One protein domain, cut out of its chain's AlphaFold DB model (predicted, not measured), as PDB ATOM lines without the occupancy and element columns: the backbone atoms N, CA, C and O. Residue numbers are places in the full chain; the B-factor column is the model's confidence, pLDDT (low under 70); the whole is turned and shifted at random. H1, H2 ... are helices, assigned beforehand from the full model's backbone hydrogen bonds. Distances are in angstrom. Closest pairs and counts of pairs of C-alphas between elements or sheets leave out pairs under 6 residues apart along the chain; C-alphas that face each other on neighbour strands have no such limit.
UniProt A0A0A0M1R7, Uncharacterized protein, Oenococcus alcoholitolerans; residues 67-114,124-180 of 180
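AT A GLANCE: This is residues 67 to 114 and 124 to 180 of the 180 residues of an uncharacterized protein of Oenococcus alcoholitolerans (UniProt A0A0A0M1R7). One long helix, H3, makes the length of the model, and a hairpin of two shorter helices, H1 and H2, packs side by side on its first part, residues 131 to 142. Together they make an up-and-down bundle, each helix running against the one before it, while residues 151 to 163 of H3 stick out past the hairpin and the last residues, 174 to 180, trail free. The printed part has 105 residues with three named helices in the order H1, H2, H3 and no named strand, so its class is all helix. It is extended, with a radius of gyration of the C-alphas of 22.4 A, a rod spanning 75 by 22 by 18 A.

IN THESE COORDINATES: Find C-alpha 131 at (2.494, -0.455, -19.226); from there H3 runs 57.2 A to C-alpha 169 at (33.977, 40.800, 4.748). H2, residues 86 to 110, measures 35.9 A. H1, residues 67 to 82, begins at C-alpha 67 (-2.504, 8.559, -19.829) and measures 23.0 A.

HOW THE PARTS SIT: Look first at H3, which H2 touches with residues 92 to 103 alone; the closest C-alphas, of Val 103 and Ser 131, are 6.5 A apart, at a shallow tilt of 20 degrees, opposite ways. H1 touches H3 with residues 69 to 73 alone, closest at the C-alphas of Cys 69 and Met 135, 6.4 A, at a shallow tilt of 24 degrees, the same way. H1 and H2 form a helical hairpin through a tight link; they touch at a shallow tilt of 23 degrees, the C-alphas of Ala 77 and Ala 89 being closest at 4.5 A. H2 has a kink of 27 degrees near residue 98. Every O i to N i+4 pair is within hydrogen-bond range in H1 and H3, and 19 of 21 in H2.

THE WHOLE: The two farthest C-alphas, of Ser 113 and Phe 174, are 75.2 A apart. Residues 115 to 123 are not printed; across this cut, between H2 and H3, C-alphas 114 and 124 are 11.5 A apart. Mean pLDDT of the printed part is 73.5; look for values under 70 at, among others, residues 148 to 162 and 171 to 180.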
ATOM      1  N   TYR A  67      -2.119   7.219 -19.381       84.31
ATOM      2  CA  TYR A  67      -2.504   8.559 -19.829       84.31
ATOM      3  C   TYR A  67      -2.209   9.650 -18.785       84.31
ATOM      4  O   TYR A  67      -1.779  10.741 -19.163       84.31
ATOM      5  N   LEU A  68      -2.379   9.366 -17.484       86.25
ATOM      6  CA  LEU A  68      -2.010  10.303 -16.418       86.25
ATOM      7  C   LEU A  68      -0.496  10.450 -16.343       86.25
ATOM      8  O   LEU A  68      -0.004  11.577 -16.295       86.25
ATOM      9  N   CYS A  69       0.245   9.339 -16.413       84.69
ATOM     10  CA  CYS A  69       1.702   9.382 -16.476       84.69
ATOM     11  C   CYS A  69       2.176  10.223 -17.667       84.69
ATOM     12  O   CYS A  69       2.998  11.117 -17.476       84.69
ATOM     13  N   CYS A  70       1.625  10.017 -18.867       86.12
ATOM     14  CA  CYS A  70       1.936  10.831 -20.041       86.12
ATOM     15  C   CYS A  70       1.668  12.319 -19.787       86.12
ATOM     16  O   CYS A  70       2.565  13.131 -19.993       86.12
ATOM     17  N   LEU A  71       0.478  12.684 -19.296       89.62
ATOM     18  CA  LEU A  71       0.099  14.080 -19.047       89.62
ATOM     19  C   LEU A  71       1.039  14.760 -18.044       89.62
ATOM     20  O   LEU A  71       1.560  15.841 -18.318       89.62
ATOM     21  N   ILE A  72       1.312  14.107 -16.912       88.06
ATOM     22  CA  ILE A  72       2.252  14.600 -15.894       88.06
ATOM     23  C   ILE A  72       3.647  14.774 -16.500       88.06
ATOM     24  O   ILE A  72       4.336  15.764 -16.250       88.06
ATOM     25  N   THR A  73       4.059  13.831 -17.337       86.81
ATOM     26  CA  THR A  73       5.374  13.861 -17.962       86.81
ATOM     27  C   THR A  73       5.483  14.989 -19.003       86.81
ATOM     28  O   THR A  73       6.489  15.696 -19.025       86.81
ATOM     29  N   PHE A  74       4.438  15.254 -19.798       89.12
ATOM     30  CA  PHE A  74       4.361  16.435 -20.674       89.12
ATOM     31  C   PHE A  74       4.458  17.743 -19.883       89.12
ATOM     32  O   PHE A  74       5.184  18.657 -20.279       89.12
ATOM     33  N   LEU A  75       3.775  17.820 -18.739       90.06
ATOM     34  CA  LEU A  75       3.838  18.968 -17.842       90.06
ATOM     35  C   LEU A  75       5.269  19.180 -17.314       90.06
ATOM     36  O   LEU A  75       5.781  20.299 -17.367       90.06
ATOM     37  N   PHE A  76       5.973  18.118 -16.908       86.25
ATOM     38  CA  PHE A  76       7.389  18.218 -16.535       86.25
ATOM     39  C   PHE A  76       8.298  18.618 -17.696       86.25
ATOM     40  O   PHE A  76       9.192  19.444 -17.504       86.25
ATOM     41  N   ALA A  77       8.072  18.085 -18.899       87.25
ATOM     42  CA  ALA A  77       8.824  18.469 -20.090       87.25
ATOM     43  C   ALA A  77       8.701  19.977 -20.364       87.25
ATOM     44  O   ALA A  77       9.701  20.641 -20.645       87.25
ATOM     45  N   PHE A  78       7.496  20.529 -20.210       88.94
ATOM     46  CA  PHE A  78       7.234  21.958 -20.359       88.94
ATOM     47  C   PHE A  78       7.984  22.800 -19.312       88.94
ATOM     48  O   PHE A  78       8.673  23.760 -19.668       88.94
ATOM     49  N   PHE A  79       7.942  22.413 -18.032       86.75
ATOM     50  CA  PHE A  79       8.706  23.101 -16.982       86.75
ATOM     51  C   PHE A  79      10.221  23.025 -17.208       86.75
ATOM     52  O   PHE A  79      10.933  24.024 -17.067       86.75
ATOM     53  N   LEU A  80      10.726  21.855 -17.607       84.81
ATOM     54  CA  LEU A  80      12.132  21.654 -17.949       84.81
ATOM     55  C   LEU A  80      12.565  22.570 -19.095       84.81
ATOM     56  O   LEU A  80      13.631  23.189 -19.016       84.81
ATOM     57  N   TRP A  81      11.717  22.712 -20.114       85.50
ATOM     58  CA  TRP A  81      11.954  23.601 -21.243       85.50
ATOM     59  C   TRP A  81      12.114  25.062 -20.802       85.50
ATOM     60  O   TRP A  81      13.075  25.718 -21.208       85.50
ATOM     61  N   GLY A  82      11.242  25.543 -19.908       81.62
ATOM     62  CA  GLY A  82      11.337  26.887 -19.322       81.62
ATOM     63  C   GLY A  82      12.567  27.096 -18.428       81.62
ATOM     64  O   GLY A  82      13.087  28.202 -18.324       81.62
ATOM     65  N   SER A  83      13.094  26.028 -17.823       79.44
ATOM     66  CA  SER A  83      14.249  26.077 -16.909       79.44
ATOM     67  C   SER A  83      15.632  26.008 -17.589       79.44
ATOM     68  O   SER A  83      16.646  25.846 -16.903       79.44
ATOM     69  N   ASN A  84      15.690  26.148 -18.922       81.75
ATOM     70  CA  ASN A  84      16.873  25.961 -19.781       81.75
ATOM     71  C   ASN A  84      17.411  24.514 -19.859       81.75
ATOM     72  O   ASN A  84      18.504  24.291 -20.377       81.75
ATOM     73  N   LEU A  85      16.640  23.511 -19.428       81.88
ATOM     74  CA  LEU A  85      16.998  22.088 -19.512       81.88
ATOM     75  C   LEU A  85      16.383  21.421 -20.759       81.88
ATOM     76  O   LEU A  85      15.788  20.346 -20.682       81.88
ATOM     77  N   LYS A  86      16.544  22.052 -21.932       85.62
ATOM     78  CA  LYS A  86      15.923  21.619 -23.204       85.62
ATOM     79  C   LYS A  86      16.301  20.191 -23.611       85.62
ATOM     80  O   LYS A  86      15.455  19.447 -24.096       85.62
ATOM     81  N   VAL A  87      17.555  19.796 -23.375       84.38
ATOM     82  CA  VAL A  87      18.046  18.438 -23.674       84.38
ATOM     83  C   VAL A  87      17.321  17.397 -22.822       84.38
ATOM     84  O   VAL A  87      16.876  16.384 -23.351       84.38
ATOM     85  N   ALA A  88      17.143  17.665 -21.525       82.56
ATOM     86  CA  ALA A  88      16.434  16.761 -20.623       82.56
ATOM     87  C   ALA A  88      14.944  16.663 -20.978       82.56
ATOM     88  O   ALA A  88      14.401  15.565 -20.984       82.56
ATOM     89  N   ALA A  89      14.309  17.787 -21.334       85.75
ATOM     90  CA  ALA A  89      12.927  17.800 -21.810       85.75
ATOM     91  C   ALA A  89      12.757  16.941 -23.074       85.75
ATOM     92  O   ALA A  89      11.887  16.080 -23.113       85.75
ATOM     93  N   CYS A  90      13.623  17.125 -24.078       88.56
ATOM     94  CA  CYS A  90      13.583  16.351 -25.320       88.56
ATOM     95  C   CYS A  90      13.803  14.852 -25.068       88.56
ATOM     96  O   CYS A  90      13.040  14.021 -25.558       88.56
ATOM     97  N   TRP A  91      14.800  14.502 -24.247       86.12
ATOM     98  CA  TRP A  91      15.073  13.109 -23.891       86.12
ATOM     99  C   TRP A  91      13.874  12.457 -23.193       86.12
ATOM    100  O   TRP A  91      13.475  11.345 -23.540       86.12
ATOM    101  N   LEU A  92      13.243  13.183 -22.273       86.06
ATOM    102  CA  LEU A  92      12.050  12.747 -21.565       86.06
ATOM    103  C   LEU A  92      10.876  12.514 -22.535       86.06
ATOM    104  O   LEU A  92      10.240  11.466 -22.462       86.06
ATOM    105  N   MET A  93      10.644  13.406 -23.505       88.19
ATOM    106  CA  MET A  93       9.601  13.207 -24.523       88.19
ATOM    107  C   MET A  93       9.851  11.966 -25.383       88.19
ATOM    108  O   MET A  93       8.956  11.137 -25.537       88.19
ATOM    109  N   ILE A  94      11.071  11.806 -25.906       89.00
ATOM    110  CA  ILE A  94      11.452  10.635 -26.711       89.00
ATOM    111  C   ILE A  94      11.234   9.346 -25.911       89.00
ATOM    112  O   ILE A  94      10.735   8.357 -26.448       89.00
ATOM    113  N   THR A  95      11.561   9.364 -24.618       86.06
ATOM    114  CA  THR A  95      11.415   8.197 -23.742       86.06
ATOM    115  C   THR A  95       9.945   7.808 -23.562       86.06
ATOM    116  O   THR A  95       9.622   6.637 -23.744       86.06
ATOM    117  N   ILE A  96       9.039   8.765 -23.308       85.25
ATOM    118  CA  ILE A  96       7.593   8.478 -23.212       85.25
ATOM    119  C   ILE A  96       7.076   7.825 -24.487       85.25
ATOM    120  O   ILE A  96       6.339   6.855 -24.407       85.25
ATOM    121  N   PHE A  97       7.434   8.349 -25.662       84.62
ATOM    122  CA  PHE A  97       6.940   7.807 -26.931       84.62
ATOM    123  C   PHE A  97       7.504   6.417 -27.231       84.62
ATOM    124  O   PHE A  97       6.834   5.597 -27.856       84.62
ATOM    125  N   SER A  98       8.719   6.138 -26.762       84.06
ATOM    126  CA  SER A  98       9.387   4.859 -26.995       84.06
ATOM    127  C   SER A  98       8.822   3.735 -26.118       84.06
ATOM    128  O   SER A  98       8.772   2.590 -26.559       84.06
ATOM    129  N   ILE A  99       8.364   4.023 -24.893       83.69
ATOM    130  CA  ILE A  99       7.888   2.994 -23.947       83.69
ATOM    131  C   ILE A  99       6.686   2.194 -24.479       83.69
ATOM    132  O   ILE A  99       6.781   0.968 -24.474       83.69
ATOM    133  N   PRO A 100       5.587   2.803 -24.975       81.06
ATOM    134  CA  PRO A 100       4.459   2.059 -25.531       81.06
ATOM    135  C   PRO A 100       4.883   1.166 -26.692       81.06
ATOM    136  O   PRO A 100       4.402   0.045 -26.807       81.06
ATOM    137  N   PHE A 101       5.821   1.638 -27.516       82.44
ATOM    138  CA  PHE A 101       6.367   0.866 -28.624       82.44
ATOM    139  C   PHE A 101       7.143  -0.363 -28.135       82.44
ATOM    140  O   PHE A 101       6.915  -1.464 -28.629       82.44
ATOM    141  N   PHE A 102       8.003  -0.213 -27.122       81.56
ATOM    142  CA  PHE A 102       8.703  -1.348 -26.517       81.56
ATOM    143  C   PHE A 102       7.745  -2.326 -25.837       81.56
ATOM    144  O   PHE A 102       7.848  -3.524 -26.077       81.56
ATOM    145  N   VAL A 103       6.798  -1.837 -25.032       78.62
ATOM    146  CA  VAL A 103       5.791  -2.684 -24.370       78.62
ATOM    147  C   VAL A 103       4.988  -3.471 -25.403       78.62
ATOM    148  O   VAL A 103       4.787  -4.667 -25.230       78.62
ATOM    149  N   TRP A 104       4.601  -2.833 -26.511       76.25
ATOM    150  CA  TRP A 104       3.905  -3.495 -27.611       76.25
ATOM    151  C   TRP A 104       4.753  -4.591 -28.271       76.25
ATOM    152  O   TRP A 104       4.282  -5.715 -28.419       76.25
ATOM    153  N   ILE A 105       6.021  -4.308 -28.595       80.12
ATOM    154  CA  ILE A 105       6.948  -5.307 -29.153       80.12
ATOM    155  C   ILE A 105       7.101  -6.498 -28.204       80.12
ATOM    156  O   ILE A 105       6.958  -7.646 -28.619       80.12
ATOM    157  N   PHE A 106       7.384  -6.237 -26.928       74.38
ATOM    158  CA  PHE A 106       7.543  -7.291 -25.930       74.38
ATOM    159  C   PHE A 106       6.251  -8.085 -25.740       74.38
ATOM    160  O   PHE A 106       6.318  -9.305 -25.644       74.38
ATOM    161  N   GLY A 107       5.091  -7.426 -25.777       71.81
ATOM    162  CA  GLY A 107       3.787  -8.081 -25.727       71.81
ATOM    163  C   GLY A 107       3.583  -9.098 -26.853       71.81
ATOM    164  O   GLY A 107       3.081 -10.189 -26.593       71.81
ATOM    165  N   ILE A 108       4.044  -8.797 -28.074       72.12
ATOM    166  CA  ILE A 108       4.003  -9.742 -29.207       72.12
ATOM    167  C   ILE A 108       4.904 -10.959 -28.957       72.12
ATOM    168  O   ILE A 108       4.533 -12.079 -29.297       72.12
ATOM    169  N   PHE A 109       6.090 -10.756 -28.381       70.62
ATOM    170  CA  PHE A 109       7.043 -11.846 -28.145       70.62
ATOM    171  C   PHE A 109       6.681 -12.728 -26.946       70.62
ATOM    172  O   PHE A 109       7.002 -13.915 -26.949       70.62
ATOM    173  N   LEU A 110       6.066 -12.151 -25.913       67.88
ATOM    174  CA  LEU A 110       5.860 -12.810 -24.623       67.88
ATOM    175  C   LEU A 110       4.482 -13.440 -24.454       67.88
ATOM    176  O   LEU A 110       4.334 -14.215 -23.513       67.88
ATOM    177  N   SER A 111       3.515 -13.143 -25.336       57.72
ATOM    178  CA  SER A 111       2.197 -13.796 -25.445       57.72
ATOM    179  C   SER A 111       1.617 -14.260 -24.103       57.72
ATOM    180  O   SER A 111       1.158 -15.395 -23.972       57.72
ATOM    181  N   SER A 112       1.695 -13.417 -23.073       56.50
ATOM    182  CA  SER A 112       1.189 -13.767 -21.752       56.50
ATOM    183  C   SER A 112      -0.295 -13.442 -21.763       56.50
ATOM    184  O   SER A 112      -0.684 -12.278 -21.867       56.50
ATOM    185  N   SER A 113      -1.123 -14.483 -21.758       52.22
ATOM    186  CA  SER A 113      -2.569 -14.355 -21.624       52.22
ATOM    187  C   SER A 113      -2.870 -13.684 -20.288       52.22
ATOM    188  O   SER A 113      -2.650 -14.288 -19.236       52.22
ATOM    189  N   SER A 114      -3.360 -12.446 -20.330       53.91
ATOM    190  CA  SER A 114      -3.958 -11.779 -19.178       53.91
ATOM    191  C   SER A 114      -5.038 -12.691 -18.594       53.91
ATOM    192  O   SER A 114      -5.913 -13.164 -19.325       53.91
ATOM    193  N   PHE A 124      -4.432  -0.924 -22.615       46.47
ATOM    194  CA  PHE A 124      -3.019  -0.979 -23.005       46.47
ATOM    195  C   PHE A 124      -2.396  -2.235 -22.390       46.47
ATOM    196  O   PHE A 124      -1.647  -2.140 -21.423       46.47
ATOM    197  N   HIS A 125      -2.746  -3.390 -22.972       51.25
ATOM    198  CA  HIS A 125      -2.198  -4.724 -22.694       51.25
ATOM    199  C   HIS A 125      -1.966  -5.035 -21.203       51.25
ATOM    200  O   HIS A 125      -0.895  -4.772 -20.659       51.25
ATOM    201  N   ASP A 126      -2.936  -5.712 -20.586       56.00
ATOM    202  CA  ASP A 126      -2.854  -6.282 -19.230       56.00
ATOM    203  C   ASP A 126      -1.977  -7.552 -19.179       56.00
ATOM    204  O   ASP A 126      -2.327  -8.568 -18.585       56.00
ATOM    205  N   GLY A 127      -0.831  -7.515 -19.860       62.28
ATOM    206  CA  GLY A 127       0.154  -8.590 -19.914       62.28
ATOM    207  C   GLY A 127       1.538  -8.096 -19.506       62.28
ATOM    208  O   GLY A 127       1.789  -6.899 -19.362       62.28
ATOM    209  N   PHE A 128       2.464  -9.029 -19.305       65.00
ATOM    210  CA  PHE A 128       3.850  -8.684 -19.011       65.00
ATOM    211  C   PHE A 128       4.564  -8.175 -20.283       65.00
ATOM    212  O   PHE A 128       4.544  -8.882 -21.295       65.00
ATOM    213  N   PRO A 129       5.252  -7.014 -20.253       72.69
ATOM    214  CA  PRO A 129       5.426  -6.088 -19.126       72.69
ATOM    215  C   PRO A 129       4.270  -5.081 -18.954       72.69
ATOM    216  O   PRO A 129       3.782  -4.509 -19.926       72.69
ATOM    217  N   SER A 130       3.904  -4.773 -17.700       77.12
ATOM    218  CA  SER A 130       2.832  -3.810 -17.394       77.12
ATOM    219  C   SER A 130       3.192  -2.388 -17.839       77.12
ATOM    220  O   SER A 130       4.193  -1.803 -17.399       77.12
ATOM    221  N   SER A 131       2.338  -1.809 -18.685       78.25
ATOM    222  CA  SER A 131       2.494  -0.455 -19.226       78.25
ATOM    223  C   SER A 131       2.466   0.618 -18.128       78.25
ATOM    224  O   SER A 131       3.350   1.478 -18.084       78.25
ATOM    225  N   GLY A 132       1.507   0.534 -17.201       79.06
ATOM    226  CA  GLY A 132       1.354   1.478 -16.092       79.06
ATOM    227  C   GLY A 132       2.535   1.463 -15.121       79.06
ATOM    228  O   GLY A 132       3.054   2.520 -14.751       79.06
ATOM    229  N   VAL A 133       3.032   0.271 -14.772       82.81
ATOM    230  CA  VAL A 133       4.211   0.123 -13.900       82.81
ATOM    231  C   VAL A 133       5.455   0.693 -14.578       82.81
ATOM    232  O   VAL A 133       6.177   1.485 -13.972       82.81
ATOM    233  N   THR A 134       5.677   0.349 -15.850       84.50
ATOM    234  CA  THR A 134       6.847   0.807 -16.615       84.50
ATOM    235  C   THR A 134       6.867   2.332 -16.743       84.50
ATOM    236  O   THR A 134       7.881   2.968 -16.456       84.50
ATOM    237  N   MET A 135       5.732   2.939 -17.102       83.62
ATOM    238  CA  MET A 135       5.596   4.396 -17.206       83.62
ATOM    239  C   MET A 135       5.803   5.099 -15.863       83.62
ATOM    240  O   MET A 135       6.504   6.111 -15.798       83.62
ATOM    241  N   SER A 136       5.240   4.552 -14.783       85.75
ATOM    242  CA  SER A 136       5.390   5.111 -13.436       85.75
ATOM    243  C   SER A 136       6.849   5.085 -12.972       85.75
ATOM    244  O   SER A 136       7.347   6.076 -12.439       85.75
ATOM    245  N   PHE A 137       7.566   3.986 -13.227       85.44
ATOM    246  CA  PHE A 137       8.989   3.863 -12.894       85.44
ATOM    247  C   PHE A 137       9.844   4.901 -13.617       85.44
ATOM    248  O   PHE A 137      10.680   5.562 -12.997       85.44
ATOM    249  N   VAL A 138       9.611   5.076 -14.918       83.69
ATOM    250  CA  VAL A 138      10.340   6.062 -15.716       83.69
ATOM    251  C   VAL A 138      10.044   7.475 -15.217       83.69
ATOM    252  O   VAL A 138      10.975   8.243 -14.978       83.69
ATOM    253  N   LEU A 139       8.775   7.805 -14.966       84.75
ATOM    254  CA  LEU A 139       8.386   9.100 -14.406       84.75
ATOM    255  C   LEU A 139       9.114   9.391 -13.081       84.75
ATOM    256  O   LEU A 139       9.667  10.480 -12.905       84.75
ATOM    257  N   ILE A 140       9.167   8.419 -12.166       85.44
ATOM    258  CA  ILE A 140       9.874   8.552 -10.882       85.44
ATOM    259  C   ILE A 140      11.378   8.765 -11.101       85.44
ATOM    260  O   ILE A 140      11.980   9.636 -10.471       85.44
ATOM    261  N   GLN A 141      11.999   8.024 -12.020       81.50
ATOM    262  CA  GLN A 141      13.417   8.189 -12.342       81.50
ATOM    263  C   GLN A 141      13.726   9.611 -12.837       81.50
ATOM    264  O   GLN A 141      14.704  10.229 -12.407       81.50
ATOM    265  N   PHE A 142      12.869  10.164 -13.695       78.06
ATOM    266  CA  PHE A 142      13.001  11.537 -14.179       78.06
ATOM    267  C   PHE A 142      12.790  12.580 -13.086       78.06
ATOM    268  O   PHE A 142      13.533  13.564 -13.039       78.06
ATOM    269  N   LEU A 143      11.835  12.353 -12.182       81.56
ATOM    270  CA  LEU A 143      11.653  13.190 -10.999       81.56
ATOM    271  C   LEU A 143      12.944  13.266 -10.179       81.56
ATOM    272  O   LEU A 143      13.381  14.364  -9.842       81.56
ATOM    273  N   PHE A 144      13.612  12.138  -9.929       77.81
ATOM    274  CA  PHE A 144      14.897  12.134  -9.224       77.81
ATOM    275  C   PHE A 144      15.970  12.948  -9.951       77.81
ATOM    276  O   PHE A 144      16.632  13.784  -9.331       77.81
ATOM    277  N   VAL A 145      16.132  12.759 -11.265       70.88
ATOM    278  CA  VAL A 145      17.109  13.524 -12.062       70.88
ATOM    279  C   VAL A 145      16.808  15.025 -12.013       70.88
ATOM    280  O   VAL A 145      17.729  15.839 -11.862       70.88
ATOM    281  N   PHE A 146      15.530  15.402 -12.090       71.69
ATOM    282  CA  PHE A 146      15.090  16.789 -11.990       71.69
ATOM    283  C   PHE A 146      15.378  17.385 -10.610       71.69
ATOM    284  O   PHE A 146      16.048  18.418 -10.523       71.69
ATOM    285  N   PHE A 147      14.951  16.718  -9.533       74.88
ATOM    286  CA  PHE A 147      15.178  17.175  -8.163       74.88
ATOM    287  C   PHE A 147      16.671  17.341  -7.870       74.88
ATOM    288  O   PHE A 147      17.091  18.397  -7.402       74.88
ATOM    289  N   ILE A 148      17.501  16.354  -8.220       69.88
ATOM    290  CA  ILE A 148      18.957  16.424  -8.027       69.88
ATOM    291  C   ILE A 148      19.554  17.624  -8.778       69.88
ATOM    292  O   ILE A 148      20.414  18.333  -8.246       69.88
ATOM    293  N   SER A 149      19.098  17.880 -10.004       67.38
ATOM    294  CA  SER A 149      19.570  19.012 -10.808       67.38
ATOM    295  C   SER A 149      19.160  20.359 -10.201       67.38
ATOM    296  O   SER A 149      19.972  21.289 -10.157       67.38
ATOM    297  N   ALA A 150      17.940  20.453  -9.668       69.19
ATOM    298  CA  ALA A 150      17.445  21.637  -8.975       69.19
ATOM    299  C   ALA A 150      18.247  21.926  -7.693       69.19
ATOM    300  O   ALA A 150      18.709  23.054  -7.499       69.19
ATOM    301  N   PHE A 151      18.514  20.904  -6.870       68.69
ATOM    302  CA  PHE A 151      19.317  21.049  -5.650       68.69
ATOM    303  C   PHE A 151      20.758  21.480  -5.944       68.69
ATOM    304  O   PHE A 151      21.284  22.364  -5.268       68.69
ATOM    305  N   LYS A 152      21.393  20.935  -6.990       64.38
ATOM    306  CA  LYS A 152      22.746  21.354  -7.398       64.38
ATOM    307  C   LYS A 152      22.800  22.823  -7.816       64.38
ATOM    308  O   LYS A 152      23.765  23.513  -7.488       64.38
ATOM    309  N   LYS A 153      21.776  23.320  -8.519       65.62
ATOM    310  CA  LYS A 153      21.694  24.733  -8.917       65.62
ATOM    311  C   LYS A 153      21.534  25.637  -7.692       65.62
ATOM    312  O   LYS A 153      22.275  26.609  -7.574       65.62
ATOM    313  N   ALA A 154      20.647  25.281  -6.763       63.12
ATOM    314  CA  ALA A 154      20.451  26.020  -5.515       63.12
ATOM    315  C   ALA A 154      21.724  26.051  -4.649       63.12
ATOM    316  O   ALA A 154      22.126  27.114  -4.180       63.12
ATOM    317  N   ALA A 155      22.417  24.916  -4.514       63.66
ATOM    318  CA  ALA A 155      23.672  24.828  -3.769       63.66
ATOM    319  C   ALA A 155      24.790  25.680  -4.393       63.66
ATOM    320  O   ALA A 155      25.518  26.366  -3.677       63.66
ATOM    321  N   ARG A 156      24.905  25.691  -5.730       63.94
ATOM    322  CA  ARG A 156      25.890  26.520  -6.442       63.94
ATOM    323  C   ARG A 156      25.603  28.012  -6.270       63.94
ATOM    324  O   ARG A 156      26.524  28.784  -6.034       63.94
ATOM    325  N   VAL A 157      24.335  28.412  -6.351       65.19
ATOM    326  CA  VAL A 157      23.916  29.801  -6.108       65.19
ATOM    327  C   VAL A 157      24.241  30.213  -4.668       65.19
ATOM    328  O   VAL A 157      24.848  31.258  -4.459       65.19
ATOM    329  N   ALA A 158      23.952  29.360  -3.682       65.06
ATOM    330  CA  ALA A 158      24.298  29.617  -2.284       65.06
ATOM    331  C   ALA A 158      25.818  29.732  -2.048       65.06
ATOM    332  O   ALA A 158      26.255  30.576  -1.269       65.06
ATOM    333  N   GLN A 159      26.638  28.926  -2.733       64.31
ATOM    334  CA  GLN A 159      28.099  29.053  -2.682       64.31
ATOM    335  C   GLN A 159      28.598  30.375  -3.275       64.31
ATOM    336  O   GLN A 159      29.503  30.981  -2.709       64.31
ATOM    337  N   ILE A 160      27.999  30.835  -4.376       65.06
ATOM    338  CA  ILE A 160      28.340  32.121  -4.995       65.06
ATOM    339  C   ILE A 160      28.022  33.273  -4.036       65.06
ATOM    340  O   ILE A 160      28.884  34.119  -3.813       65.06
ATOM    341  N   TYR A 161      26.843  33.278  -3.404       67.62
ATOM    342  CA  TYR A 161      26.502  34.296  -2.400       67.62
ATOM    343  C   TYR A 161      27.474  34.290  -1.215       67.62
ATOM    344  O   TYR A 161      27.989  35.342  -0.858       67.62
ATOM    345  N   ARG A 162      27.834  33.111  -0.687       69.75
ATOM    346  CA  ARG A 162      28.846  33.013   0.380       69.75
ATOM    347  C   ARG A 162      30.209  33.549  -0.052       69.75
ATOM    348  O   ARG A 162      30.874  34.206   0.734       69.75
ATOM    349  N   PHE A 163      30.637  33.279  -1.284       70.31
ATOM    350  CA  PHE A 163      31.892  33.818  -1.815       70.31
ATOM    351  C   PHE A 163      31.868  35.353  -1.895       70.31
ATOM    352  O   PHE A 163      32.844  36.000  -1.515       70.31
ATOM    353  N   PHE A 164      30.743  35.938  -2.315       66.50
ATOM    354  CA  PHE A 164      30.545  37.388  -2.293       66.50
ATOM    355  C   PHE A 164      30.527  37.962  -0.869       66.50
ATOM    356  O   PHE A 164      31.155  38.994  -0.638       66.50
ATOM    357  N   ASP A 165      29.905  37.276   0.092       71.00
ATOM    358  CA  ASP A 165      29.929  37.669   1.507       71.00
ATOM    359  C   ASP A 165      31.356  37.640   2.078       71.00
ATOM    360  O   ASP A 165      31.762  38.568   2.778       71.00
ATOM    361  N   TYR A 166      32.162  36.627   1.734       75.19
ATOM    362  CA  TYR A 166      33.574  36.560   2.127       75.19
ATOM    363  C   TYR A 166      34.412  37.682   1.504       75.19
ATOM    364  O   TYR A 166      35.230  38.284   2.195       75.19
ATOM    365  N   LEU A 167      34.200  38.003   0.224       64.44
ATOM    366  CA  LEU A 167      34.876  39.126  -0.437       64.44
ATOM    367  C   LEU A 167      34.481  40.485   0.158       64.44
ATOM    368  O   LEU A 167      35.328  41.374   0.271       64.44
ATOM    369  N   ALA A 168      33.216  40.647   0.552       65.31
ATOM    370  CA  ALA A 168      32.732  41.839   1.242       65.31
ATOM    371  C   ALA A 168      33.326  41.953   2.658       65.31
ATOM    372  O   ALA A 168      33.790  43.026   3.042       65.31
ATOM    373  N   ALA A 169      33.382  40.849   3.411       70.19
ATOM    374  CA  ALA A 169      33.977  40.800   4.748       70.19
ATOM    375  C   ALA A 169      35.501  41.022   4.735       70.19
ATOM    376  O   ALA A 169      36.040  41.640   5.647       70.19
ATOM    377  N   ALA A 170      36.193  40.571   3.684       75.38
ATOM    378  CA  ALA A 170      37.627  40.782   3.489       75.38
ATOM    379  C   ALA A 170      37.990  42.207   3.016       75.38
ATOM    380  O   ALA A 170      39.163  42.492   2.787       75.38
ATOM    381  N   GLY A 171      37.008  43.102   2.830       60.53
ATOM    382  CA  GLY A 171      37.235  44.485   2.394       60.53
ATOM    383  C   GLY A 171      37.660  44.639   0.926       60.53
ATOM    384  O   GLY A 171      37.994  45.743   0.501       60.53
ATOM    385  N   LEU A 172      37.634  43.554   0.144       60.31
ATOM    386  CA  LEU A 172      38.034  43.526  -1.270       60.31
ATOM    387  C   LEU A 172      36.916  43.977  -2.217       60.31
ATOM    388  O   LEU A 172      37.186  44.403  -3.339       60.31
ATOM    389  N   LEU A 173      35.659  43.922  -1.771       52.56
ATOM    390  CA  LEU A 173      34.521  44.479  -2.495       52.56
ATOM    391  C   LEU A 173      34.230  45.894  -1.989       52.56
ATOM    392  O   LEU A 173      33.557  46.096  -0.977       52.56
ATOM    393  N   PHE A 174      34.756  46.888  -2.709       50.69
ATOM    394  CA  PHE A 174      34.428  48.286  -2.465       50.69
ATOM    395  C   PHE A 174      32.917  48.486  -2.609       50.69
ATOM    396  O   PHE A 174      32.297  48.133  -3.611       50.69
ATOM    397  N   LYS A 175      32.349  49.056  -1.552       46.31
ATOM    398  CA  LYS A 175      30.951  49.398  -1.312       46.31
ATOM    399  C   LYS A 175      30.344  50.248  -2.441       46.31
ATOM    400  O   LYS A 175      30.104  51.433  -2.245       46.31
ATOM    401  N   HIS A 176      30.017  49.657  -3.589       44.91
ATOM    402  CA  HIS A 176      29.057  50.244  -4.523       44.91
ATOM    403  C   HIS A 176      27.696  49.582  -4.344       44.91
ATOM    404  O   HIS A 176      27.337  48.565  -4.925       44.91
ATOM    405  N   ARG A 177      26.958  50.222  -3.443       43.94
ATOM    406  CA  ARG A 177      25.526  50.127  -3.193       43.94
ATOM    407  C   ARG A 177      24.761  50.107  -4.530       43.94
ATOM    408  O   ARG A 177      24.507  51.169  -5.091       43.94
ATOM    409  N   PHE A 178      24.361  48.940  -5.028       43.44
ATOM    410  CA  PHE A 178      23.289  48.870  -6.020       43.44
ATOM    411  C   PHE A 178      21.959  48.931  -5.268       43.44
ATOM    412  O   PHE A 178      21.544  47.981  -4.611       43.44
ATOM    413  N   ARG A 179      21.337  50.114  -5.299       40.03
ATOM    414  CA  ARG A 179      19.888  50.246  -5.150       40.03
ATOM    415  C   ARG A 179      19.281  49.857  -6.496       40.03
ATOM    416  O   ARG A 179      19.514  50.596  -7.451       40.03
ATOM    417  N   LEU A 180      18.561  48.738  -6.536       39.38
ATOM    418  CA  LEU A 180      17.280  48.498  -7.223       39.38
ATOM    419  C   LEU A 180      16.904  47.024  -7.057       39.38
ATOM    420  O   LEU A 180      17.752  46.167  -7.385       39.38
TER     421      LEU A 180